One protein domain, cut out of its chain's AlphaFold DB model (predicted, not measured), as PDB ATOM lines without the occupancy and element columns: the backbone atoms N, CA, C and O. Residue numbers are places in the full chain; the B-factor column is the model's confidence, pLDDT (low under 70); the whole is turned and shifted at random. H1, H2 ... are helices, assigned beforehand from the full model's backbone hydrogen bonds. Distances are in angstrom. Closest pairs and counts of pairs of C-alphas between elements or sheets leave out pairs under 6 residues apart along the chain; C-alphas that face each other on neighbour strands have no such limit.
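Overview. This is residues 3 to 66 of the 86 residues of an uncharacterized protein of Acidobacteriales bacterium 59-55 (UniProt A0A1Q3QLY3). What is the shape? It has little regular structure: unnamed residues 3 to 22 lead into one long helix, H1, short H2 makes a corner at its far end, and residues 48 to 66 fold back alongside H1. How is it made? The 64 printed residues, 22 in named elements, hold H1 then H2 and no named strand: all helix. It is a rod of 48 by 22 by 19 A, only just extended, close to loose, with radius of gyration of the C-alphas 16.1 A.

Arrangement. Where do the helices meet? H1, residues 23 to 39, with 37 to 38 alone, and H2, residues 43 to 47, only just touch, with 3 pairs of C-alphas within 8 A, only at the corner by their tight link. Their closest C-alphas, of Cys 38 and Lys 45, are 5.7 A apart. What of the backbones? In H1 every O i to N i+4 pair is within hydrogen-bond range; in H2 0 of 1 is, beside 2 of 2 O i to N i+3 pairs.

Along the chain. Where does H1 begin? C-alpha 23 is at (189.063, 136.595, 160.439), and H1 spans 24.2 A. Where does H2 end? C-alpha 47 is at (180.487, 145.830, 179.981), 8.3 A from C-alpha 43.

Size, cuts and confidence. How large is it? The farthest C-alphas, of Thr 12 and Asn 41, are 47.8 A apart. Any cut or low confidence? The printed part has no cut, and no printed residue is under 70 in pLDDT.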
ATOM      1  N   PHE A   3     195.877 135.767 148.927       90.31
ATOM      2  CA  PHE A   3     195.522 134.396 148.592       90.31
ATOM      3  C   PHE A   3     196.073 134.027 147.217       90.31
ATOM      4  O   PHE A   3     196.005 134.845 146.292       90.31
ATOM      5  N   PRO A   4     196.600 132.802 147.051       94.06
ATOM      6  CA  PRO A   4     197.049 132.336 145.749       94.06
ATOM      7  C   PRO A   4     195.878 132.264 144.758       94.06
ATOM      8  O   PRO A   4     194.707 132.348 145.140       94.06
ATOM      9  N   ALA A   5     196.192 132.129 143.470       95.56
ATOM     10  CA  ALA A   5     195.181 131.762 142.481       95.56
ATOM     11  C   ALA A   5     194.514 130.439 142.893       95.56
ATOM     12  O   ALA A   5     195.162 129.580 143.494       95.56
ATOM     13  N   ASP A   6     193.222 130.314 142.597       94.25
ATOM     14  CA  ASP A   6     192.406 129.128 142.862       94.25
ATOM     15  C   ASP A   6     192.252 128.773 144.355       94.25
ATOM     16  O   ASP A   6     191.908 127.645 144.708       94.25
ATOM     17  N   ALA A   7     192.448 129.747 145.254       91.38
ATOM     18  CA  ALA A   7     192.149 129.597 146.679       91.38
ATOM     19  C   ALA A   7     190.637 129.504 146.956       91.38
ATOM     20  O   ALA A   7     190.225 128.916 147.958       91.38
ATOM     21  N   TYR A   8     189.812 130.069 146.067       88.94
ATOM     22  CA  TYR A   8     188.350 130.027 146.130       88.94
ATOM     23  C   TYR A   8     187.721 129.565 144.808       88.94
ATOM     24  O   TYR A   8     188.299 129.781 143.738       88.94
ATOM     25  N   PRO A   9     186.501 128.984 144.839       93.94
ATOM     26  CA  PRO A   9     185.783 128.623 143.622       93.94
ATOM     27  C   PRO A   9     185.641 129.820 142.673       93.94
ATOM     28  O   PRO A   9     185.179 130.886 143.076       93.94
ATOM     29  N   ASN A  10     185.998 129.621 141.404       92.44
ATOM     30  CA  ASN A  10     185.940 130.625 140.331       92.44
ATOM     31  C   ASN A  10     186.909 131.822 140.475       92.44
ATOM     32  O   ASN A  10     186.772 132.800 139.741       92.44
ATOM     33  N   GLN A  11     187.905 131.758 141.364       91.50
ATOM     34  CA  GLN A  11     188.935 132.793 141.517       91.50
ATOM     35  C   GLN A  11     190.251 132.377 140.836       91.50
ATOM     36  O   GLN A  11     191.189 131.928 141.480       91.50
ATOM     37  N   THR A  12     190.358 132.589 139.524       94.56
ATOM     38  CA  THR A  12     191.523 132.156 138.714       94.56
ATOM     39  C   THR A  12     192.764 133.051 138.823       94.56
ATOM     40  O   THR A  12     193.823 132.729 138.289       94.56
ATOM     41  N   LYS A  13     192.660 134.207 139.483       95.62
ATOM     42  CA  LYS A  13     193.766 135.157 139.692       95.62
ATOM     43  C   LYS A  13     194.028 135.308 141.174       95.62
ATOM     44  O   LYS A  13     193.063 135.466 141.910       95.62
ATOM     45  N   ALA A  14     195.290 135.347 141.595       95.06
ATOM     46  CA  ALA A  14     195.654 135.618 142.986       95.06
ATOM     47  C   ALA A  14     194.989 136.903 143.521       95.06
ATOM     48  O   ALA A  14     194.856 137.891 142.796       95.06
ATOM     49  N   ILE A  15     194.584 136.873 144.791       92.44
ATOM     50  CA  ILE A  15     194.064 138.039 145.511       92.44
ATOM     51  C   ILE A  15     195.225 138.645 146.293       92.44
ATOM     52  O   ILE A  15     195.832 137.966 147.117       92.44
ATOM     53  N   SER A  16     195.508 139.920 146.047       92.81
ATOM     54  CA  SER A  16     196.516 140.709 146.757       92.81
ATOM     55  C   SER A  16     195.838 141.955 147.309       92.81
ATOM     56  O   SER A  16     195.822 142.999 146.661       92.81
ATOM     57  N   ASP A  17     195.207 141.819 148.469       89.25
ATOM     58  CA  ASP A  17     194.455 142.890 149.113       89.25
ATOM     59  C   ASP A  17     195.169 143.334 150.385       89.25
ATOM     60  O   ASP A  17     195.240 142.583 151.352       89.25
ATOM     61  N   ASP A  18     195.684 144.556 150.416       89.69
ATOM     62  CA  ASP A  18     196.399 145.088 151.582       89.69
ATOM     63  C   ASP A  18     195.500 145.875 152.543       89.69
ATOM     64  O   ASP A  18     195.963 146.371 153.568       89.69
ATOM     65  N   THR A  19     194.208 145.981 152.234       90.19
ATOM     66  CA  THR A  19     193.248 146.795 152.989       90.19
ATOM     67  C   THR A  19     192.306 145.965 153.852       90.19
ATOM     68  O   THR A  19     191.983 146.373 154.968       90.19
ATOM     69  N   HIS A  20     191.892 144.787 153.378       90.31
ATOM     70  CA  HIS A  20     190.986 143.912 154.118       90.31
ATOM     71  C   HIS A  20     191.740 142.874 154.962       90.31
ATOM     72  O   HIS A  20     192.762 142.294 154.566       90.31
ATOM     73  N   PHE A  21     191.185 142.598 156.142       89.75
ATOM     74  CA  PHE A  21     191.680 141.585 157.070       89.75
ATOM     75  C   PHE A  21     190.930 140.262 156.893       89.75
ATOM     76  O   PHE A  21     189.732 140.242 156.613       89.75
ATOM     77  N   ASN A  22     191.624 139.140 157.099       88.88
ATOM     78  CA  ASN A  22     190.955 137.856 157.322       88.88
ATOM     79  C   ASN A  22     190.412 137.790 158.764       88.88
ATOM     80  O   ASN A  22     190.676 138.679 159.574       88.88
ATOM     81  N   SER A  23     189.674 136.731 159.108       91.50
ATOM     82  CA  SER A  23     189.063 136.595 160.439       91.50
ATOM     83  C   SER A  23     190.073 136.684 161.585       91.50
ATOM     84  O   SER A  23     189.763 137.284 162.609       91.50
ATOM     85  N   TYR A  24     191.276 136.133 161.404       93.50
ATOM     86  CA  TYR A  24     192.344 136.230 162.397       93.50
ATOM     87  C   TYR A  24     192.823 137.673 162.574       93.50
ATOM     88  O   TYR A  24     192.750 138.210 163.672       93.50
ATOM     89  N   GLY A  25     193.236 138.342 161.494       93.12
ATOM     90  CA  GLY A  25     193.731 139.718 161.573       93.12
ATOM     91  C   GLY A  25     192.671 140.694 162.093       93.12
ATOM     92  O   GLY A  25     192.984 141.591 162.872       93.12
ATOM     93  N   ALA A  26     191.405 140.486 161.720       94.25
ATOM     94  CA  ALA A  26     190.288 141.266 162.239       94.25
ATOM     95  C   ALA A  26     190.088 141.047 163.750       94.25
ATOM     96  O   ALA A  26     189.816 142.003 164.478       94.25
ATOM     97  N   TYR A  27     190.244 139.810 164.230       94.50
ATOM     98  CA  TYR A  27     190.149 139.484 165.650       94.50
ATOM     99  C   TYR A  27     191.299 140.097 166.463       94.50
ATOM    100  O   TYR A  27     191.041 140.752 167.475       94.50
ATOM    101  N   GLU A  28     192.543 139.980 165.992       95.19
ATOM    102  CA  GLU A  28     193.714 140.601 166.631       95.19
ATOM    103  C   GLU A  28     193.563 142.129 166.717       95.19
ATOM    104  O   GLU A  28     193.815 142.745 167.757       95.19
ATOM    105  N   LEU A  29     193.061 142.763 165.649       95.44
ATOM    106  CA  LEU A  29     192.764 144.195 165.651       95.44
ATOM    107  C   LEU A  29     191.680 144.552 166.681       95.44
ATOM    108  O   LEU A  29     191.815 145.539 167.408       95.44
ATOM    109  N   ALA A  30     190.623 143.747 166.792       95.62
ATOM    110  CA  ALA A  30     189.596 143.947 167.812       95.62
ATOM    111  C   ALA A  30     190.179 143.833 169.234       95.62
ATOM    112  O   ALA A  30     189.858 144.658 170.095       95.62
ATOM    113  N   ARG A  31     191.091 142.881 169.482       95.38
ATOM    114  CA  ARG A  31     191.798 142.746 170.768       95.38
ATOM    115  C   ARG A  31     192.660 143.972 171.081       95.38
ATOM    116  O   ARG A  31     192.619 144.445 172.217       95.38
ATOM    117  N   CYS A  32     193.347 144.565 170.097       96.56
ATOM    118  CA  CYS A  32     194.042 145.852 170.262       96.56
ATOM    119  C   CYS A  32     193.103 146.968 170.754       96.56
ATOM    120  O   CYS A  32     193.440 147.706 171.684       96.56
ATOM    121  N   ILE A  33     191.913 147.087 170.156       97.06
ATOM    122  CA  ILE A  33     190.919 148.109 170.523       97.06
ATOM    123  C   ILE A  33     190.433 147.890 171.961       97.06
ATOM    124  O   ILE A  33     190.442 148.816 172.776       97.06
ATOM    125  N   VAL A  34     190.064 146.654 172.303       97.12
ATOM    126  CA  VAL A  34     189.613 146.267 173.649       97.12
ATOM    127  C   VAL A  34     190.699 146.516 174.698       97.12
ATOM    128  O   VAL A  34     190.418 147.035 175.785       97.12
ATOM    129  N   ARG A  35     191.956 146.216 174.363       95.69
ATOM    130  CA  ARG A  35     193.111 146.528 175.201       95.69
ATOM    131  C   ARG A  35     193.212 148.029 175.472       95.69
ATOM    132  O   ARG A  35     193.394 148.411 176.627       95.69
ATOM    133  N   GLY A  36     193.077 148.867 174.442       96.62
ATOM    134  CA  GLY A  36     193.073 150.328 174.573       96.62
ATOM    135  C   GLY A  36     191.959 150.821 175.499       96.62
ATOM    136  O   GLY A  36     192.235 151.536 176.459       96.62
ATOM    137  N   ILE A  37     190.728 150.332 175.299       97.19
ATOM    138  CA  ILE A  37     189.572 150.614 176.173       97.19
ATOM    139  C   ILE A  37     189.895 150.301 177.643       97.19
ATOM    140  O   ILE A  37     189.580 151.093 178.535       97.19
ATOM    141  N   CYS A  38     190.526 149.152 177.904       94.62
ATOM    142  CA  CYS A  38     190.868 148.719 179.258       94.62
ATOM    143  C   CYS A  38     192.009 149.534 179.879       94.62
ATOM    144  O   CYS A  38     191.918 149.886 181.059       94.62
ATOM    145  N   ARG A  39     193.062 149.812 179.097       95.12
ATOM    146  CA  ARG A  39     194.247 150.585 179.500       95.12
ATOM    147  C   ARG A  39     193.878 152.027 179.835       95.12
ATOM    148  O   ARG A  39     194.289 152.526 180.875       95.12
ATOM    149  N   ASP A  40     193.057 152.646 178.994       96.81
ATOM    150  CA  ASP A  40     192.674 154.057 179.113       96.81
ATOM    151  C   ASP A  40     191.447 154.245 180.029       96.81
ATOM    152  O   ASP A  40     190.944 155.351 180.204       96.81
ATOM    153  N   ASN A  41     190.974 153.155 180.649       95.38
ATOM    154  CA  ASN A  41     189.883 153.123 181.623       95.38
ATOM    155  C   ASN A  41     188.575 153.769 181.122       95.38
ATOM    156  O   ASN A  41     187.873 154.453 181.870       95.38
ATOM    157  N   LEU A  42     188.232 153.533 179.852       97.56
ATOM    158  CA  LEU A  42     187.015 154.080 179.256       97.56
ATOM    159  C   LEU A  42     185.756 153.420 179.857       97.56
ATOM    160  O   LEU A  42     185.802 152.248 180.242       97.56
ATOM    161  N   PRO A  43     184.595 154.106 179.887       97.62
ATOM    162  CA  PRO A  43     183.366 153.572 180.487       97.62
ATOM    163  C   PRO A  43     182.919 152.209 179.934       97.62
ATOM    164  O   PRO A  43     182.366 151.403 180.684       97.62
ATOM    165  N   LEU A  44     183.209 151.930 178.657       96.81
ATOM    166  CA  LEU A  44     182.923 150.651 177.995       96.81
ATOM    167  C   LEU A  44     183.566 149.452 178.699       96.81
ATOM    168  O   LEU A  44     183.024 148.354 178.639       96.81
ATOM    169  N   LYS A  45     184.661 149.647 179.442       95.31
ATOM    170  CA  LYS A  45     185.301 148.588 180.234       95.31
ATOM    171  C   LYS A  45     184.327 147.866 181.172       95.31
ATOM    172  O   LYS A  45     184.500 146.682 181.430       95.31
ATOM    173  N   LYS A  46     183.289 148.557 181.661       95.31
ATOM    174  CA  LYS A  46     182.298 148.005 182.602       95.31
ATOM    175  C   LYS A  46     181.432 146.888 182.013       95.31
ATOM    176  O   LYS A  46     180.856 146.127 182.780       95.31
ATOM    177  N   ILE A  47     181.318 146.818 180.686       96.44
ATOM    178  CA  ILE A  47     180.487 145.830 179.981       96.44
ATOM    179  C   ILE A  47     181.318 144.756 179.267       96.44
ATOM    180  O   ILE A  47     180.758 143.896 178.594       96.44
ATOM    181  N   LEU A  48     182.646 144.801 179.398       95.06
ATOM    182  CA  LEU A  48     183.539 143.785 178.847       95.06
ATOM    183  C   LEU A  48     183.632 142.570 179.779       95.06
ATOM    184  O   LEU A  48     183.455 142.682 180.995       95.06
ATOM    185  N   THR A  49     183.966 141.406 179.218       92.69
ATOM    186  CA  THR A  49     184.328 140.237 180.028       92.69
ATOM    187  C   THR A  49     185.614 140.520 180.811       92.69
ATOM    188  O   THR A  49     186.449 141.332 180.407       92.69
ATOM    189  N   LYS A  50     185.777 139.871 181.972       86.44
ATOM    190  CA  LYS A  50     186.885 140.158 182.908       86.44
ATOM    191  C   LYS A  50     188.272 139.964 182.284       86.44
ATOM    192  O   LYS A  50     189.228 140.605 182.706       86.44
ATOM    193  N   ASP A  51     188.365 139.080 181.304       86.31
ATOM    194  CA  ASP A  51     189.568 138.670 180.586       86.31
ATOM    195  C   ASP A  51     189.817 139.453 179.285       86.31
ATOM    196  O   ASP A  51     190.910 139.372 178.729       86.31
ATOM    197  N   ALA A  52     188.859 140.267 178.826       86.12
ATOM    198  CA  ALA A  52     188.890 140.898 177.504       86.12
ATOM    199  C   ALA A  52     190.136 141.775 177.249       86.12
ATOM    200  O   ALA A  52     190.608 141.887 176.120       86.12
ATOM    201  N   GLY A  53     190.679 142.406 178.296       81.56
ATOM    202  CA  GLY A  53     191.827 143.315 178.198       81.56
ATOM    203  C   GLY A  53     193.203 142.642 178.209       81.56
ATOM    204  O   GLY A  53     194.205 143.347 178.058       81.56
ATOM    205  N   ASN A  54     193.278 141.323 178.416       89.75
ATOM    206  CA  ASN A  54     194.542 140.595 178.478       89.75
ATOM    207  C   ASN A  54     195.029 140.255 177.063       89.75
ATOM    208  O   ASN A  54     194.714 139.202 176.514       89.75
ATOM    209  N   PHE A  55     195.735 141.191 176.436       94.00
ATOM    210  CA  PHE A  55     196.283 141.037 175.092       94.00
ATOM    211  C   PHE A  55     197.570 141.850 174.948       94.00
ATOM    212  O   PHE A  55     197.641 142.979 175.446       94.00
ATOM    213  N   ASP A  56     198.561 141.299 174.249       94.19
ATOM    214  CA  ASP A  56     199.806 141.983 173.912       94.19
ATOM    215  C   ASP A  56     199.973 142.076 172.385       94.19
ATOM    216  O   ASP A  56     200.264 141.072 171.744       94.19
ATOM    217  N   PRO A  57     199.851 143.274 171.784       93.88
ATOM    218  CA  PRO A  57     200.032 143.454 170.345       93.88
ATOM    219  C   PRO A  57     201.432 143.087 169.832       93.88
ATOM    220  O   PRO A  57     201.591 142.861 168.636       93.88
ATOM    221  N   ALA A  58     202.451 143.061 170.702       96.38
ATOM    222  CA  ALA A  58     203.799 142.632 170.327       96.38
ATOM    223  C   ALA A  58     203.928 141.100 170.234       96.38
ATOM    224  O   ALA A  58     204.857 140.601 169.599       96.38
ATOM    225  N   HIS A  59     202.993 140.369 170.841       95.69
ATOM    226  CA  HIS A  59     202.951 138.913 170.881       95.69
ATOM    227  C   HIS A  59     201.521 138.448 170.554       95.69
ATOM    228  O   HIS A  59     200.780 138.079 171.468       95.69
ATOM    229  N   PRO A  60     201.115 138.512 169.268       93.50
ATOM    230  CA  PRO A  60     199.761 138.163 168.847       93.50
ATOM    231  C   PRO A  60     199.414 136.698 169.148       93.50
ATOM    232  O   PRO A  60     200.304 135.860 169.340       93.50
ATOM    233  N   ASP A  61     198.115 136.388 169.168       93.19
ATOM    234  CA  ASP A  61     197.639 135.032 169.453       93.19
ATOM    235  C   ASP A  61     198.153 134.031 168.391       93.19
ATOM    236  O   ASP A  61     198.385 134.350 167.226       93.19
ATOM    237  N   SER A  62     198.348 132.770 168.778       94.38
ATOM    238  CA  SER A  62     198.861 131.743 167.864       94.38
ATOM    239  C   SER A  62     197.873 131.462 166.725       94.38
ATOM    240  O   SER A  62     196.779 130.947 166.961       94.38
ATOM    241  N   GLN A  63     198.280 131.719 165.479       91.25
ATOM    242  CA  GLN A  63     197.448 131.482 164.293       91.25
ATOM    243  C   GLN A  63     196.913 130.034 164.189       91.25
ATOM    244  O   GLN A  63     195.726 129.886 163.896       91.25
ATOM    245  N   PRO A  64     197.701 128.963 164.439       93.69
ATOM    246  CA  PRO A  64     197.177 127.591 164.469       93.69
ATOM    247  C   PRO A  64     196.148 127.315 165.574       93.69
ATOM    248  O   PRO A  64     195.322 126.421 165.424       93.69
ATOM    249  N   GLY A  65     196.216 128.045 166.691       89.44
ATOM    250  CA  GLY A  65     195.282 127.911 167.813       89.44
ATOM    251  C   GLY A  65     194.038 128.791 167.686       89.44
ATOM    252  O   GLY A  65     193.127 128.684 168.504       89.44
ATOM    253  N   PHE A  66     193.995 129.667 166.680       92.94
ATOM    254  CA  PHE A  66     192.890 130.588 166.475       92.94
ATOM    255  C   PHE A  66     191.636 129.854 165.997       92.94
ATOM    256  O   PHE A  66     191.628 129.198 164.954       92.94
TER     257      PHE A  66